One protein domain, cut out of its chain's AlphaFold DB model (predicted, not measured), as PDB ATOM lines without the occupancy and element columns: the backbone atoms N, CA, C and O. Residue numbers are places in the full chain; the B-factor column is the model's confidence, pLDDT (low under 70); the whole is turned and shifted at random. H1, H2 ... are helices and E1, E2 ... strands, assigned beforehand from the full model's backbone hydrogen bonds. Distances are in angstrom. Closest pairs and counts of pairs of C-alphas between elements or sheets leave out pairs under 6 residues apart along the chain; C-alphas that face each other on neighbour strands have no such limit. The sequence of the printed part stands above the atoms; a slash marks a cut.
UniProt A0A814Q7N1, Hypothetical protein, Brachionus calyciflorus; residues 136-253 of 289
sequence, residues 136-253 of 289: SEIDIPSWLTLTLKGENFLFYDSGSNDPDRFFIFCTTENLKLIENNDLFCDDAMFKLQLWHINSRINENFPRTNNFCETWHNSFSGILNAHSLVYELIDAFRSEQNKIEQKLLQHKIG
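Overview. This is residues 136 to 253 of the 289 residues of the protein "Hypothetical protein" of Brachionus calyciflorus (UniProt A0A814Q7N1). A long helix, H4, and a shorter one, H3, make a loose V, with the small hairpin E1 and E2 near H4 at Phe 236. From H1 a wide loop swings far out through H2 and returns into H3, and residues 175 to 196, 198 to 206 and 208 to 214 stand free. The 118 printed residues hold two antiparallel strands and then four helices, in the order E1, E2, H1, H2, H3, H4; the class is mostly helix, though under half of the residues are in named elements. The whole is loose, with a radius of gyration of the C-alphas of 18.0 A and spans of 51 by 40 by 31 A.

Along the chain. Residues 136 to 153 hold no named element. E1 is residues 154 to 157, beginning at C-alpha 154 (13.387, -32.784, -22.326), and E2 is residues 167 to 169. H1 is residues 172 to 179, 10.5 A long, and H2 is residues 198 to 202. H3 is residues 208 to 220, 18.2 A long. H4, residues 229 to 251, is 33.0 A long and ends at C-alpha 251 (-10.729, -26.610, -26.508).

Arrangement. E1 and E2 form an antiparallel hairpin, with N 155 and O 168 2.8 A apart and N 168 and O 156 2.9 A apart, both within hydrogen-bond range. The closest C-alphas of E2 and H4, those of Phe 169 and Phe 236, are 7.9 A apart. H3 and H4 are close but not clearly touching, with the closest C-alphas, those of Phe 219 and Ala 235, 7.7 A apart. They run opposite ways at a steep tilt of 47 degrees. H1 is apart from H3 and H4, and H2 is apart from H3. In H1, H2, H3 and H4 every O i to N i+4 pair is within hydrogen-bond range.

Size, cuts and confidence. The C-alphas farthest apart, those of Asn 161 and Asn 202, are 53.0 A apart. The printed part has no cut. The link from H1 to H2, 18 residues, is long. The mean pLDDT of the printed part is 81.7, and residues 182 to 190, 192 to 194 and 196 to 211 are under 70.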
ATOM      1  N   SER A 136      29.146 -31.011 -25.747       89.06
ATOM      2  CA  SER A 136      29.372 -32.134 -24.828       89.06
ATOM      3  C   SER A 136      29.347 -31.704 -23.355       89.06
ATOM      4  O   SER A 136      28.925 -32.484 -22.505       89.06
ATOM      5  N   GLU A 137      29.710 -30.451 -23.060       90.62
ATOM      6  CA  GLU A 137      29.650 -29.834 -21.725       90.62
ATOM      7  C   GLU A 137      28.241 -29.399 -21.283       90.62
ATOM      8  O   GLU A 137      28.067 -29.000 -20.131       90.62
ATOM      9  N   ILE A 138      27.229 -29.436 -22.161       91.88
ATOM     10  CA  ILE A 138      25.859 -29.054 -21.786       91.88
ATOM     11  C   ILE A 138      25.300 -30.071 -20.778       91.88
ATOM     12  O   ILE A 138      24.903 -31.180 -21.145       91.88
ATOM     13  N   ASP A 139      25.220 -29.663 -19.516       91.12
ATOM     14  CA  ASP A 139      24.428 -30.318 -18.477       91.12
ATOM     15  C   ASP A 139      23.183 -29.467 -18.203       91.12
ATOM     16  O   ASP A 139      23.291 -28.276 -17.911       91.12
ATOM     17  N   ILE A 140      21.988 -30.045 -18.351       92.88
ATOM     18  CA  ILE A 140      20.721 -29.314 -18.230       92.88
ATOM     19  C   ILE A 140      20.179 -29.507 -16.808       92.88
ATOM     20  O   ILE A 140      19.757 -30.614 -16.469       92.88
ATOM     21  N   PRO A 141      20.096 -28.442 -15.983       93.12
ATOM     22  CA  PRO A 141      19.500 -28.520 -14.655       93.12
ATOM     23  C   PRO A 141      18.106 -29.157 -14.663       93.12
ATOM     24  O   PRO A 141      17.273 -28.839 -15.511       93.12
ATOM     25  N   SER A 142      17.805 -29.979 -13.655       92.38
ATOM     26  CA  SER A 142      16.536 -30.722 -13.539       92.38
ATOM     27  C   SER A 142      15.272 -29.854 -13.581       92.38
ATOM     28  O   SER A 142      14.206 -30.317 -13.973       92.38
ATOM     29  N   TRP A 143      15.361 -28.576 -13.207       92.75
ATOM     30  CA  TRP A 143      14.239 -27.643 -13.311       92.75
ATOM     31  C   TRP A 143      13.998 -27.138 -14.743       92.75
ATOM     32  O   TRP A 143      12.884 -26.713 -15.041       92.75
ATOM     33  N   LEU A 144      14.992 -27.209 -15.638       94.25
ATOM     34  CA  LEU A 144      14.865 -26.889 -17.067       94.25
ATOM     35  C   LEU A 144      14.409 -28.087 -17.916       94.25
ATOM     36  O   LEU A 144      13.859 -27.875 -18.996       94.25
ATOM     37  N   THR A 145      14.567 -29.325 -17.436       95.38
ATOM     38  CA  THR A 145      14.072 -30.528 -18.135       95.38
ATOM     39  C   THR A 145      12.557 -30.731 -18.004       95.38
ATOM     40  O   THR A 145      11.996 -31.574 -18.702       95.38
ATOM     41  N   LEU A 146      11.878 -29.936 -17.166       95.75
ATOM     42  CA  LEU A 146      10.433 -29.989 -16.915       95.75
ATOM     43  C   LEU A 146       9.700 -28.755 -17.460       95.75
ATOM     44  O   LEU A 146      10.234 -27.645 -17.438       95.75
ATOM     45  N   THR A 147       8.436 -28.897 -17.869       94.25
ATOM     46  CA  THR A 147       7.570 -27.759 -18.225       94.25
ATOM     47  C   THR A 147       7.293 -26.871 -17.005       94.25
ATOM     48  O   THR A 147       7.532 -27.254 -15.859       94.25
ATOM     49  N   LEU A 148       6.693 -25.694 -17.218       91.31
ATOM     50  CA  LEU A 148       6.211 -24.838 -16.121       91.31
ATOM     51  C   LEU A 148       5.065 -25.469 -15.291       91.31
ATOM     52  O   LEU A 148       4.648 -24.882 -14.297       91.31
ATOM     53  N   LYS A 149       4.566 -26.651 -15.682       90.62
ATOM     54  CA  LYS A 149       3.603 -27.469 -14.924       90.62
ATOM     55  C   LYS A 149       4.239 -28.678 -14.223       90.62
ATOM     56  O   LYS A 149       3.534 -29.386 -13.513       90.62
ATOM     57  N   GLY A 150       5.537 -28.926 -14.421       91.88
ATOM     58  CA  GLY A 150       6.240 -30.094 -13.875       91.88
ATOM     59  C   GLY A 150       6.149 -31.370 -14.724       91.88
ATOM     60  O   GLY A 150       6.523 -32.436 -14.248       91.88
ATOM     61  N   GLU A 151       5.668 -31.291 -15.968       92.94
ATOM     62  CA  GLU A 151       5.654 -32.426 -16.907       92.94
ATOM     63  C   GLU A 151       7.028 -32.588 -17.580       92.94
ATOM     64  O   GLU A 151       7.746 -31.599 -17.728       92.94
ATOM     65  N   ASN A 152       7.405 -33.792 -18.031       94.19
ATOM     66  CA  ASN A 152       8.680 -33.966 -18.736       94.19
ATOM     67  C   ASN A 152       8.702 -33.169 -20.053       94.19
ATOM     68  O   ASN A 152       7.775 -33.279 -20.859       94.19
ATOM     69  N   PHE A 153       9.759 -32.381 -20.257       95.38
ATOM     70  CA  PHE A 153       9.915 -31.474 -21.398       95.38
ATOM     71  C   PHE A 153      11.168 -31.760 -22.225       95.38
ATOM     72  O   PHE A 153      11.118 -31.630 -23.446       95.38
ATOM     73  N   LEU A 154      12.270 -32.183 -21.598       96.12
ATOM     74  CA  LEU A 154      13.387 -32.784 -22.326       96.12
ATOM     75  C   LEU A 154      12.962 -34.194 -22.757       96.12
ATOM     76  O   LEU A 154      12.936 -35.128 -21.957       96.12
ATOM     77  N   PHE A 155      12.562 -34.324 -24.018       94.25
ATOM     78  CA  PHE A 155      12.060 -35.575 -24.578       94.25
ATOM     79  C   PHE A 155      13.196 -36.520 -24.970       94.25
ATOM     80  O   PHE A 155      13.093 -37.727 -24.763       94.25
ATOM     81  N   TYR A 156      14.277 -35.972 -25.527       94.75
ATOM     82  CA  TYR A 156      15.445 -36.739 -25.951       94.75
ATOM     83  C   TYR A 156      16.728 -35.914 -25.831       94.75
ATOM     84  O   TYR A 156      16.733 -34.715 -26.112       94.75
ATOM     85  N   ASP A 157      17.810 -36.589 -25.460       94.69
ATOM     86  CA  ASP A 157      19.190 -36.115 -25.502       94.69
ATOM     87  C   ASP A 157      20.022 -37.250 -26.110       94.69
ATOM     88  O   ASP A 157      19.921 -38.399 -25.676       94.69
ATOM     89  N   SER A 158      20.804 -36.930 -27.137       94.12
ATOM     90  CA  SER A 158      21.725 -37.863 -27.808       94.12
ATOM     91  C   SER A 158      22.944 -38.216 -26.941       94.12
ATOM     92  O   SER A 158      23.565 -39.261 -27.131       94.12
ATOM     93  N   GLY A 159      23.232 -37.397 -25.924       91.50
ATOM     94  CA  GLY A 159      24.266 -37.626 -24.921       91.50
ATOM     95  C   GLY A 159      25.628 -37.026 -25.280       91.50
ATOM     96  O   GLY A 159      25.937 -36.727 -26.428       91.50
ATOM     97  N   SER A 160      26.481 -36.863 -24.269       90.50
ATOM     98  CA  SER A 160      27.792 -36.196 -24.372       90.50
ATOM     99  C   SER A 160      28.826 -36.894 -25.269       90.50
ATOM    100  O   SER A 160      29.865 -36.303 -25.555       90.50
ATOM    101  N   ASN A 161      28.551 -38.127 -25.706       90.06
ATOM    102  CA  ASN A 161      29.407 -38.898 -26.611       90.06
ATOM    103  C   ASN A 161      29.110 -38.634 -28.100       90.06
ATOM    104  O   ASN A 161      29.883 -39.079 -28.948       90.06
ATOM    105  N   ASP A 162      28.000 -37.963 -28.426       90.75
ATOM    106  CA  ASP A 162      27.646 -37.604 -29.799       90.75
ATOM    107  C   ASP A 162      28.387 -36.310 -30.209       90.75
ATOM    108  O   ASP A 162      28.243 -35.291 -29.524       90.75
ATOM    109  N   PRO A 163      29.200 -36.304 -31.287       87.69
ATOM    110  CA  PRO A 163      29.837 -35.079 -31.773       87.69
ATOM    111  C   PRO A 163      28.825 -34.025 -32.249       87.69
ATOM    112  O   PRO A 163      29.091 -32.833 -32.104       87.69
ATOM    113  N   ASP A 164      27.663 -34.452 -32.752       90.38
ATOM    114  CA  ASP A 164      26.579 -33.597 -33.243       90.38
ATOM    115  C   ASP A 164      25.408 -33.551 -32.237       90.38
ATOM    116  O   ASP A 164      24.240 -33.418 -32.618       90.38
ATOM    117  N   ARG A 165      25.719 -33.659 -30.929       93.81
ATOM    118  CA  ARG A 165      24.737 -33.764 -29.837       93.81
ATOM    119  C   ARG A 165      23.610 -32.738 -29.952       93.81
ATOM    120  O   ARG A 165      23.790 -31.535 -29.752       93.81
ATOM    121  N   PHE A 166      22.409 -33.259 -30.165       93.56
ATOM    122  CA  PHE A 166      21.155 -32.527 -30.232       93.56
ATOM    123  C   PHE A 166      20.197 -32.918 -29.097       93.56
ATOM    124  O   PHE A 166      20.227 -34.032 -28.564       93.56
ATOM    125  N   PHE A 167      19.290 -31.992 -28.789       94.44
ATOM    126  CA  PHE A 167      18.238 -32.132 -27.784       94.44
ATOM    127  C   PHE A 167      16.868 -31.972 -28.446       94.44
ATOM    128  O   PHE A 167      16.683 -31.084 -29.281       94.44
ATOM    129  N   ILE A 168      15.888 -32.777 -28.038       94.06
ATOM    130  CA  ILE A 168      14.486 -32.608 -28.432       94.06
ATOM    131  C   ILE A 168      13.693 -32.161 -27.209       94.06
ATOM    132  O   ILE A 168      13.591 -32.893 -26.224       94.06
ATOM    133  N   PHE A 169      13.085 -30.978 -27.295       94.19
ATOM    134  CA  PHE A 169      12.163 -30.464 -26.284       94.19
ATOM    135  C   PHE A 169      10.720 -30.643 -26.757       94.19
ATOM    136  O   PHE A 169      10.301 -30.027 -27.736       94.19
ATOM    137  N   CYS A 170       9.963 -31.519 -26.096       92.62
ATOM    138  CA  CYS A 170       8.589 -31.848 -26.464       92.62
ATOM    139  C   CYS A 170       7.848 -32.500 -25.286       92.62
ATOM    140  O   CYS A 170       8.461 -33.165 -24.455       92.62
ATOM    141  N   THR A 171       6.523 -32.356 -25.231       92.19
ATOM    142  CA  THR A 171       5.670 -33.110 -24.297       92.19
ATOM    143  C   THR A 171       5.011 -34.293 -25.008       92.19
ATOM    144  O   THR A 171       4.844 -34.300 -26.230       92.19
ATOM    145  N   THR A 172       4.569 -35.296 -24.250       90.62
ATOM    146  CA  THR A 172       3.826 -36.436 -24.818       90.62
ATOM    147  C   THR A 172       2.486 -36.016 -25.433       90.62
ATOM    148  O   THR A 172       2.059 -36.607 -26.421       90.62
ATOM    149  N   GLU A 173       1.838 -34.969 -24.910       88.69
ATOM    150  CA  GLU A 173       0.619 -34.396 -25.497       88.69
ATOM    151  C   GLU A 173       0.910 -33.688 -26.833       88.69
ATOM    152  O   GLU A 173       0.142 -33.853 -27.777       88.69
ATOM    153  N   ASN A 174       2.036 -32.971 -26.968       88.06
ATOM    154  CA  ASN A 174       2.448 -32.395 -28.255       88.06
ATOM    155  C   ASN A 174       2.640 -33.486 -29.325       88.06
ATOM    156  O   ASN A 174       2.205 -33.305 -30.460       88.06
ATOM    157  N   LEU A 175       3.251 -34.624 -28.970       87.62
ATOM    158  CA  LEU A 175       3.435 -35.748 -29.897       87.62
ATOM    159  C   LEU A 175       2.102 -36.380 -30.313       87.62
ATOM    160  O   LEU A 175       1.900 -36.612 -31.500       87.62
ATOM    161  N   LYS A 176       1.154 -36.565 -29.386       88.56
ATOM    162  CA  LYS A 176      -0.210 -37.011 -29.731       88.56
ATOM    163  C   LYS A 176      -0.933 -36.014 -30.635       88.56
ATOM    164  O   LYS A 176      -1.668 -36.418 -31.528       88.56
ATOM    165  N   LEU A 177      -0.754 -34.710 -30.415       85.44
ATOM    166  CA  LEU A 177      -1.325 -33.686 -31.294       85.44
ATOM    167  C   LEU A 177      -0.721 -33.760 -32.702       85.44
ATOM    168  O   LEU A 177      -1.445 -33.537 -33.662       85.44
ATOM    169  N   ILE A 178       0.560 -34.099 -32.831       83.19
ATOM    170  CA  ILE A 178       1.216 -34.345 -34.121       83.19
ATOM    171  C   ILE A 178       0.681 -35.625 -34.781       83.19
ATOM    172  O   ILE A 178       0.298 -35.585 -35.941       83.19
ATOM    173  N   GLU A 179       0.583 -36.729 -34.037       83.88
ATOM    174  CA  GLU A 179       0.072 -38.026 -34.513       83.88
ATOM    175  C   GLU A 179      -1.378 -37.955 -35.028       83.88
ATOM    176  O   GLU A 179      -1.725 -38.609 -36.004       83.88
ATOM    177  N   ASN A 180      -2.225 -37.143 -34.384       77.25
ATOM    178  CA  ASN A 180      -3.652 -37.029 -34.699       77.25
ATOM    179  C   ASN A 180      -3.997 -35.865 -35.656       77.25
ATOM    180  O   ASN A 180      -5.172 -35.519 -35.785       77.25
ATOM    181  N   ASN A 181      -3.011 -35.223 -36.292       71.88
ATOM    182  CA  ASN A 181      -3.245 -34.187 -37.303       71.88
ATOM    183  C   ASN A 181      -2.479 -34.495 -38.591       71.88
ATOM    184  O   ASN A 181      -1.302 -34.844 -38.548       71.88
ATOM    185  N   ASP A 182      -3.117 -34.243 -39.736       60.31
ATOM    186  CA  ASP A 182      -2.470 -34.303 -41.047       60.31
ATOM    187  C   ASP A 182      -1.420 -33.184 -41.175       60.31
ATOM    188  O   ASP A 182      -1.690 -32.070 -41.643       60.31
ATOM    189  N   LEU A 183      -0.192 -33.470 -40.739       56.00
ATOM    190  CA  LEU A 183       0.972 -32.659 -41.061       56.00
ATOM    191  C   LEU A 183       1.285 -32.818 -42.551       56.00
ATOM    192  O   LEU A 183       2.012 -33.723 -42.953       56.00
ATOM    193  N   PHE A 184       0.770 -31.893 -43.361       51.88
ATOM    194  CA  PHE A 184       1.193 -31.702 -44.750       51.88
ATOM    195  C   PHE A 184       2.658 -31.234 -44.805       51.88
ATOM    196  O   PHE A 184       2.952 -30.051 -44.987       51.88
ATOM    197  N   CYS A 185       3.568 -32.191 -44.641       50.84
ATOM    198  CA  CYS A 185       5.000 -32.089 -44.905       50.84
ATOM    199  C   CYS A 185       5.378 -32.793 -46.220       50.84
ATOM    200  O   CYS A 185       6.519 -33.216 -46.386       50.84
ATOM    201  N   ASP A 186       4.424 -32.908 -47.148       48.16
ATOM    202  CA  ASP A 186       4.699 -33.329 -48.517       48.16
ATOM    203  C   ASP A 186       5.649 -32.345 -49.203       48.16
ATOM    204  O   ASP A 186       5.566 -31.122 -49.019       48.16
ATOM    205  N   ASP A 187       6.504 -32.891 -50.065       55.91
ATOM    206  CA  ASP A 187       7.246 -32.101 -51.036       55.91
ATOM    207  C   ASP A 187       6.282 -31.235 -51.857       55.91
ATOM    208  O   ASP A 187       5.161 -31.629 -52.195       55.91
ATOM    209  N   ALA A 188       6.725 -30.030 -52.204       61.34
ATOM    210  CA  ALA A 188       5.906 -29.082 -52.940       61.34
ATOM    211  C   ALA A 188       5.432 -29.687 -54.277       61.34
ATOM    212  O   ALA A 188       6.211 -29.765 -55.228       61.34
ATOM    213  N   MET A 189       4.136 -30.033 -54.378       62.38
ATOM    214  CA  MET A 189       3.532 -30.681 -55.563       62.38
ATOM    215  C   MET A 189       3.809 -29.929 -56.880       62.38
ATOM    216  O   MET A 189       3.780 -30.512 -57.962       62.38
ATOM    217  N   PHE A 190       4.135 -28.637 -56.785       68.44
ATOM    218  CA  PHE A 190       4.705 -27.845 -57.866       68.44
ATOM    219  C   PHE A 190       5.924 -27.052 -57.382       68.44
ATOM    220  O   PHE A 190       5.976 -26.615 -56.233       68.44
ATOM    221  N   LYS A 191       6.870 -26.769 -58.290       71.25
ATOM    222  CA  LYS A 191       7.994 -25.846 -58.038       71.25
ATOM    223  C   LYS A 191       7.483 -24.476 -57.575       71.25
ATOM    224  O   LYS A 191       6.478 -24.000 -58.094       71.25
ATOM    225  N   LEU A 192       8.225 -23.795 -56.697       63.25
ATOM    226  CA  LEU A 192       7.852 -22.489 -56.117       63.25
ATOM    227  C   LEU A 192       7.443 -21.430 -57.166       63.25
ATOM    228  O   LEU A 192       6.536 -20.641 -56.935       63.25
ATOM    229  N   GLN A 193       8.062 -21.447 -58.349       67.81
ATOM    230  CA  GLN A 193       7.745 -20.556 -59.478       67.81
ATOM    231  C   GLN A 193       6.313 -20.722 -60.028       67.81
ATOM    232  O   GLN A 193       5.805 -19.826 -60.694       67.81
ATOM    233  N   LEU A 194       5.666 -21.858 -59.755       67.44
ATOM    234  CA  LEU A 194       4.299 -22.194 -60.166       67.44
ATOM    235  C   LEU A 194       3.271 -21.948 -59.042       67.44
ATOM    236  O   LEU A 194       2.078 -22.177 -59.236       67.44
ATOM    237  N   TRP A 195       3.702 -21.493 -57.858       70.31
ATOM    238  CA  TRP A 195       2.821 -21.256 -56.711       70.31
ATOM    239  C   TRP A 195       2.001 -19.975 -56.890       70.31
ATOM    240  O   TRP A 195       2.375 -18.889 -56.443       70.31
ATOM    241  N   HIS A 196       0.832 -20.100 -57.513       65.06
ATOM    242  CA  HIS A 196      -0.081 -18.977 -57.679       65.06
ATOM    243  C   HIS A 196      -0.949 -18.772 -56.422       65.06
ATOM    244  O   HIS A 196      -1.898 -19.508 -56.163       65.06
ATOM    245  N   ILE A 197      -0.644 -17.732 -55.637       65.12
ATOM    246  CA  ILE A 197      -1.305 -17.439 -54.344       65.12
ATOM    247  C   ILE A 197      -2.762 -16.933 -54.525       65.12
ATOM    248  O   ILE A 197      -3.510 -16.824 -53.555       65.12
ATOM    249  N   ASN A 198      -3.196 -16.660 -55.763       66.06
ATOM    250  CA  ASN A 198      -4.496 -16.070 -56.101       66.06
ATOM    251  C   ASN A 198      -5.699 -16.802 -55.476       66.06
ATOM    252  O   ASN A 198      -6.504 -16.157 -54.813       66.06
ATOM    253  N   SER A 199      -5.803 -18.132 -55.601       61.88
ATOM    254  CA  SER A 199      -6.940 -18.881 -55.034       61.88
ATOM    255  C   SER A 199      -7.034 -18.698 -53.517       61.88
ATOM    256  O   SER A 199      -8.064 -18.261 -53.018       61.88
ATOM    257  N   ARG A 200      -5.909 -18.840 -52.796       64.00
ATOM    258  CA  ARG A 200      -5.843 -18.606 -51.340       64.00
ATOM    259  C   ARG A 200      -6.163 -17.162 -50.934       64.00
ATOM    260  O   ARG A 200      -6.615 -16.950 -49.813       64.00
ATOM    261  N   ILE A 201      -5.915 -16.175 -51.801       62.50
ATOM    262  CA  ILE A 201      -6.312 -14.773 -51.575       62.50
ATOM    263  C   ILE A 201      -7.827 -14.619 -51.724       62.50
ATOM    264  O   ILE A 201      -8.460 -14.043 -50.843       62.50
ATOM    265  N   ASN A 202      -8.401 -15.169 -52.794       61.22
ATOM    266  CA  ASN A 202      -9.831 -15.074 -53.092       61.22
ATOM    267  C   ASN A 202     -10.684 -15.842 -52.068       61.22
ATOM    268  O   ASN A 202     -11.728 -15.360 -51.641       61.22
ATOM    269  N   GLU A 203     -10.194 -16.993 -51.611       63.38
ATOM    270  CA  GLU A 203     -10.808 -17.837 -50.575       63.38
ATOM    271  C   GLU A 203     -10.458 -17.370 -49.147       63.38
ATOM    272  O   GLU A 203     -10.948 -17.920 -48.163       63.38
ATOM    273  N   ASN A 204      -9.618 -16.333 -49.020       60.22
ATOM    274  CA  ASN A 204      -9.190 -15.717 -47.759       60.22
ATOM    275  C   ASN A 204      -8.569 -16.716 -46.751       60.22
ATOM    276  O   ASN A 204      -8.659 -16.540 -45.530       60.22
ATOM    277  N   PHE A 205      -7.935 -17.777 -47.261       58.12
ATOM    278  CA  PHE A 205      -7.339 -18.835 -46.450       58.12
ATOM    279  C   PHE A 205      -6.113 -18.333 -45.662       58.12
ATOM    280  O   PHE A 205      -5.334 -17.505 -46.154       58.12
ATOM    281  N   PRO A 206      -5.879 -18.850 -44.439       56.25
ATOM    282  CA  PRO A 206      -4.731 -18.466 -43.631       56.25
ATOM    283  C   PRO A 206      -3.404 -18.770 -44.345       56.25
ATOM    284  O   PRO A 206      -3.140 -19.894 -44.771       56.25
ATOM    285  N   ARG A 207      -2.533 -17.759 -44.427       63.31
ATOM    286  CA  ARG A 207      -1.139 -17.925 -44.855       63.31
ATOM    287  C   ARG A 207      -0.320 -18.452 -43.680       63.31
ATOM    288  O   ARG A 207      -0.196 -17.756 -42.674       63.31
ATOM    289  N   THR A 208       0.249 -19.647 -43.818       60.09
ATOM    290  CA  THR A 208       1.132 -20.274 -42.815       60.09
ATOM    291  C   THR A 208       2.323 -19.382 -42.473       60.09
ATOM    292  O   THR A 208       2.589 -19.162 -41.296       60.09
ATOM    293  N   ASN A 209       2.940 -18.762 -43.487       64.31
ATOM    294  CA  ASN A 209       4.054 -17.825 -43.321       64.31
ATOM    295  C   ASN A 209       3.771 -16.736 -42.269       64.31
ATOM    296  O   ASN A 209       4.567 -16.546 -41.360       64.31
ATOM    297  N   ASN A 210       2.592 -16.102 -42.296       69.44
ATOM    298  CA  ASN A 210       2.237 -15.064 -41.324       69.44
ATOM    299  C   ASN A 210       2.223 -15.586 -39.870       69.44
ATOM    300  O   ASN A 210       2.464 -14.816 -38.940       69.44
ATOM    301  N   PHE A 211       1.902 -16.869 -39.648       68.88
ATOM    302  CA  PHE A 211       1.924 -17.477 -38.312       68.88
ATOM    303  C   PHE A 211       3.352 -17.809 -37.878       68.88
ATOM    304  O   PHE A 211       3.700 -17.516 -36.735       68.88
ATOM    305  N   CYS A 212       4.178 -18.331 -38.788       71.62
ATOM    306  CA  CYS A 212       5.605 -18.553 -38.565       71.62
ATOM    307  C   CYS A 212       6.320 -17.226 -38.263       71.62
ATOM    308  O   CYS A 212       6.897 -17.088 -37.193       71.62
ATOM    309  N   GLU A 213       6.178 -16.200 -39.106       76.81
ATOM    310  CA  GLU A 213       6.710 -14.848 -38.873       76.81
ATOM    311  C   GLU A 213       6.240 -14.257 -37.538       76.81
ATOM    312  O   GLU A 213       7.044 -13.723 -36.774       76.81
ATOM    313  N   THR A 214       4.946 -14.361 -37.210       78.81
ATOM    314  CA  THR A 214       4.423 -13.874 -35.919       78.81
ATOM    315  C   THR A 214       5.036 -14.635 -34.741       78.81
ATOM    316  O   THR A 214       5.348 -14.018 -33.720       78.81
ATOM    317  N   TRP A 215       5.228 -15.953 -34.862       83.69
ATOM    318  CA  TRP A 215       5.876 -16.753 -33.824       83.69
ATOM    319  C   TRP A 215       7.363 -16.402 -33.690       83.69
ATOM    320  O   TRP A 215       7.793 -16.081 -32.587       83.69
ATOM    321  N   HIS A 216       8.110 -16.326 -34.795       84.50
ATOM    322  CA  HIS A 216       9.528 -15.944 -34.824       84.50
ATOM    323  C   HIS A 216       9.743 -14.550 -34.219       84.50
ATOM    324  O   HIS A 216      10.603 -14.381 -33.360       84.50
ATOM    325  N   ASN A 217       8.923 -13.563 -34.594       84.62
ATOM    326  CA  ASN A 217       8.984 -12.210 -34.031       84.62
ATOM    327  C   ASN A 217       8.660 -12.190 -32.526       84.62
ATOM    328  O   ASN A 217       9.316 -11.488 -31.756       84.62
ATOM    329  N   SER A 218       7.674 -12.980 -32.084       82.12
ATOM    330  CA  SER A 218       7.346 -13.129 -30.659       82.12
ATOM    331  C   SER A 218       8.473 -13.811 -29.876       82.12
ATOM    332  O   SER A 218       8.764 -13.394 -28.759       82.12
ATOM    333  N   PHE A 219       9.096 -14.844 -30.445       83.50
ATOM    334  CA  PHE A 219      10.143 -15.638 -29.805       83.50
ATOM    335  C   PHE A 219      11.471 -14.875 -29.731       83.50
ATOM    336  O   PHE A 219      12.063 -14.767 -28.660       83.50
ATOM    337  N   SER A 220      11.863 -14.219 -30.826       84.69
ATOM    338  CA  SER A 220      12.998 -13.290 -30.876       84.69
ATOM    339  C   SER A 220      12.880 -12.174 -29.828       84.69
ATOM    340  O   SER A 220      13.861 -11.819 -29.188       84.69
ATOM    341  N   GLY A 221      11.663 -11.685 -29.549       79.69
ATOM    342  CA  GLY A 221      11.414 -10.699 -28.489       79.69
ATOM    343  C   GLY A 221      11.529 -11.209 -27.040       79.69
ATOM    344  O   GLY A 221      11.484 -10.392 -26.118       79.69
ATOM    345  N   ILE A 222      11.638 -12.524 -26.820       80.12
ATOM    346  CA  ILE A 222      11.921 -13.147 -25.507       80.12
ATOM    347  C   ILE A 222      13.431 -13.290 -25.310       80.12
ATOM    348  O   ILE A 222      13.933 -13.115 -24.199       80.12
ATOM    349  N   LEU A 223      14.123 -13.613 -26.400       80.75
ATOM    350  CA  LEU A 223      15.549 -13.868 -26.460       80.75
ATOM    351  C   LEU A 223      16.373 -12.569 -26.452       80.75
ATOM    352  O   LEU A 223      15.936 -11.500 -26.879       80.75
ATOM    353  N   ASN A 224      17.604 -12.672 -25.958       73.56
ATOM    354  CA  ASN A 224      18.632 -11.652 -26.139       73.56
ATOM    355  C   ASN A 224      19.357 -11.890 -27.480       73.56
ATOM    356  O   ASN A 224      19.412 -13.023 -27.959       73.56
ATOM    357  N   ALA A 225      19.984 -10.853 -28.052       71.44
ATOM    358  CA  ALA A 225      20.741 -10.961 -29.311       71.44
ATOM    359  C   ALA A 225      21.836 -12.050 -29.284       71.44
ATOM    360  O   ALA A 225      22.116 -12.675 -30.302       71.44
ATOM    361  N   HIS A 226      22.403 -12.309 -28.103       75.75
ATOM    362  CA  HIS A 226      23.261 -13.454 -27.814       75.75
ATOM    363  C   HIS A 226      22.639 -14.226 -26.650       75.75
ATOM    364  O   HIS A 226      22.941 -13.964 -25.486       75.75
ATOM    365  N   SER A 227      21.682 -15.099 -26.961       78.00
ATOM    366  CA  SER A 227      21.010 -15.913 -25.947       78.00
ATOM    367  C   SER A 227      21.872 -17.096 -25.543       78.00
ATOM    368  O   SER A 227      22.385 -17.826 -26.386       78.00
ATOM    369  N   LEU A 228      22.006 -17.275 -24.235       88.19
ATOM    370  CA  LEU A 228      22.733 -18.386 -23.638       88.19
ATOM    371  C   LEU A 228      21.886 -19.665 -23.703       88.19
ATOM    372  O   LEU A 228      20.659 -19.586 -23.657       88.19
ATOM    373  N   VAL A 229      22.521 -20.842 -23.758       90.81
ATOM    374  CA  VAL A 229      21.830 -22.142 -23.919       90.81
ATOM    375  C   VAL A 229      20.700 -22.319 -22.896       90.81
ATOM    376  O   VAL A 229      19.575 -22.654 -23.257       90.81
ATOM    377  N   TYR A 230      20.953 -22.002 -21.626       91.94
ATOM    378  CA  TYR A 230      19.949 -22.130 -20.565       91.94
ATOM    379  C   TYR A 230      18.830 -21.075 -20.636       91.94
ATOM    380  O   TYR A 230      17.681 -21.394 -20.336       91.94
ATOM    381  N   GLU A 231      19.128 -19.848 -21.091       88.88
ATOM    382  CA  GLU A 231      18.099 -18.824 -21.356       88.88
ATOM    383  C   GLU A 231      17.193 -19.245 -22.531       88.88
ATOM    384  O   GLU A 231      15.986 -19.009 -22.499       88.88
ATOM    385  N   LEU A 232      17.760 -19.906 -23.548       90.94
ATOM    386  CA  LEU A 232      17.026 -20.444 -24.694       90.94
ATOM    387  C   LEU A 232      16.088 -21.593 -24.287       90.94
ATOM    388  O   LEU A 232      14.928 -21.605 -24.701       90.94
ATOM    389  N   ILE A 233      16.549 -22.521 -23.441       92.88
ATOM    390  CA  ILE A 233      15.704 -23.609 -22.920       92.88
ATOM    391  C   ILE A 233      14.539 -23.035 -22.096       92.88
ATOM    392  O   ILE A 233      13.393 -23.443 -22.289       92.88
ATOM    393  N   ASP A 234      14.778 -22.033 -21.244       91.75
ATOM    394  CA  ASP A 234      13.698 -21.399 -20.472       91.75
ATOM    395  C   ASP A 234      12.710 -20.600 -21.346       91.75
ATOM    396  O   ASP A 234      11.496 -20.582 -21.098       91.75
ATOM    397  N   ALA A 235      13.191 -20.015 -22.448       90.94
ATOM    398  CA  ALA A 235      12.334 -19.424 -23.470       90.94
ATOM    399  C   ALA A 235      11.443 -20.477 -24.160       90.94
ATOM    400  O   ALA A 235      10.254 -20.213 -24.366       90.94
ATOM    401  N   PHE A 236      11.958 -21.680 -24.454       92.62
ATOM    402  CA  PHE A 236      11.140 -22.787 -24.971       92.62
ATOM    403  C   PHE A 236      10.076 -23.243 -23.961       92.62
ATOM    404  O   PHE A 236       8.911 -23.383 -24.336       92.62
ATOM    405  N   ARG A 237      10.419 -23.384 -22.670       93.50
ATOM    406  CA  ARG A 237       9.452 -23.699 -21.592       93.50
ATOM    407  C   ARG A 237       8.334 -22.653 -21.511       93.50
ATOM    408  O   ARG A 237       7.155 -22.985 -21.355       93.50
ATOM    409  N   SER A 238       8.701 -21.381 -21.667       90.69
ATOM    410  CA  SER A 238       7.770 -20.250 -21.696       90.69
ATOM    411  C   SER A 238       6.854 -20.253 -22.927       90.69
ATOM    412  O   SER A 238       5.674 -19.919 -22.805       90.69
ATOM    413  N   GLU A 239       7.350 -20.630 -24.110       91.31
ATOM    414  CA  GLU A 239       6.512 -20.798 -25.307       91.31
ATOM    415  C   GLU A 239       5.582 -22.008 -25.207       91.31
ATOM    416  O   GLU A 239       4.398 -21.868 -25.517       91.31
ATOM    417  N   GLN A 240       6.060 -23.149 -24.700       92.44
ATOM    418  CA  GLN A 240       5.242 -24.346 -24.485       92.44
ATOM    419  C   GLN A 240       4.009 -24.026 -23.623       92.44
ATOM    420  O   GLN A 240       2.878 -24.285 -24.032       92.44
ATOM    421  N   ASN A 241       4.196 -23.335 -22.491       92.62
ATOM    422  CA  ASN A 241       3.088 -22.884 -21.641       92.62
ATOM    423  C   ASN A 241       2.102 -21.958 -22.394       92.62
ATOM    424  O   ASN A 241       0.884 -22.101 -22.272       92.62
ATOM    425  N   LYS A 242       2.587 -21.032 -23.236       89.75
ATOM    426  CA  LYS A 242       1.705 -20.177 -24.061       89.75
ATOM    427  C   LYS A 242       0.935 -20.975 -25.115       89.75
ATOM    428  O   LYS A 242      -0.201 -20.610 -25.424       89.75
ATOM    429  N   ILE A 243       1.536 -22.010 -25.702       87.88
ATOM    430  CA  ILE A 243       0.886 -22.897 -26.676       87.88
ATOM    431  C   ILE A 243      -0.218 -23.694 -25.981       87.88
ATOM    432  O   ILE A 243      -1.365 -23.641 -26.419       87.88
ATOM    433  N   GLU A 244       0.071 -24.314 -24.841       90.44
ATOM    434  CA  GLU A 244      -0.917 -25.035 -24.031       90.44
ATOM    435  C   GLU A 244      -2.084 -24.136 -23.595       90.44
ATOM    436  O   GLU A 244      -3.245 -24.530 -23.701       90.44
ATOM    437  N   GLN A 245      -1.816 -22.894 -23.179       89.38
ATOM    438  CA  GLN A 245      -2.865 -21.919 -22.858       89.38
ATOM    439  C   GLN A 245      -3.744 -21.562 -24.069       89.38
ATOM    440  O   GLN A 245      -4.955 -21.382 -23.908       89.38
ATOM    441  N   LYS A 246      -3.169 -21.457 -25.277       86.38
ATOM    442  CA  LYS A 246      -3.930 -21.242 -26.525       86.38
ATOM    443  C   LYS A 246      -4.762 -22.475 -26.887       86.38
ATOM    444  O   LYS A 246      -5.927 -22.322 -27.247       86.38
ATOM    445  N   LEU A 247      -4.201 -23.677 -26.750       86.88
ATOM    446  CA  LEU A 247      -4.898 -24.945 -26.986       86.88
ATOM    447  C   LEU A 247      -6.072 -25.124 -26.018       86.88
ATOM    448  O   LEU A 247      -7.162 -25.475 -26.453       86.88
ATOM    449  N   LEU A 248      -5.902 -24.802 -24.732       87.56
ATOM    450  CA  LEU A 248      -6.990 -24.808 -23.750       87.56
ATOM    451  C   LEU A 248      -8.080 -23.780 -24.087       87.56
ATOM    452  O   LEU A 248      -9.262 -24.111 -24.049       87.56
ATOM    453  N   GLN A 249      -7.710 -22.555 -24.486       85.56
ATOM    454  CA  GLN A 249      -8.681 -21.562 -24.974       85.56
ATOM    455  C   GLN A 249      -9.469 -22.088 -26.183       85.56
ATOM    456  O   GLN A 249     -10.683 -21.905 -26.236       85.56
ATOM    457  N   HIS A 250      -8.803 -22.781 -27.111       83.69
ATOM    458  CA  HIS A 250      -9.441 -23.387 -28.278       83.69
ATOM    459  C   HIS A 250     -10.363 -24.562 -27.905       83.69
ATOM    460  O   HIS A 250     -11.517 -24.557 -28.324       83.69
ATOM    461  N   LYS A 251      -9.918 -25.493 -27.043       84.69
ATOM    462  CA  LYS A 251     -10.729 -26.610 -26.508       84.69
ATOM    463  C   LYS A 251     -11.999 -26.112 -25.784       84.69
ATOM    464  O   LYS A 251     -13.030 -26.766 -25.850       84.69
ATOM    465  N   ILE A 252     -11.950 -24.939 -25.139       89.38
ATOM    466  CA  ILE A 252     -13.095 -24.290 -24.456       89.38
ATOM    467  C   ILE A 252     -13.953 -23.436 -25.429       89.38
ATOM    468  O   ILE A 252     -14.944 -22.830 -25.032       89.38
ATOM    469  N   GLY A 253     -13.587 -23.337 -26.712       82.75
ATOM    470  CA  GLY A 253     -14.298 -22.513 -27.698       82.75
ATOM    471  C   GLY A 253     -14.093 -20.998 -27.533       82.75
ATOM    472  O   GLY A 253     -14.751 -20.209 -28.211       82.75
TER     473      GLY A 253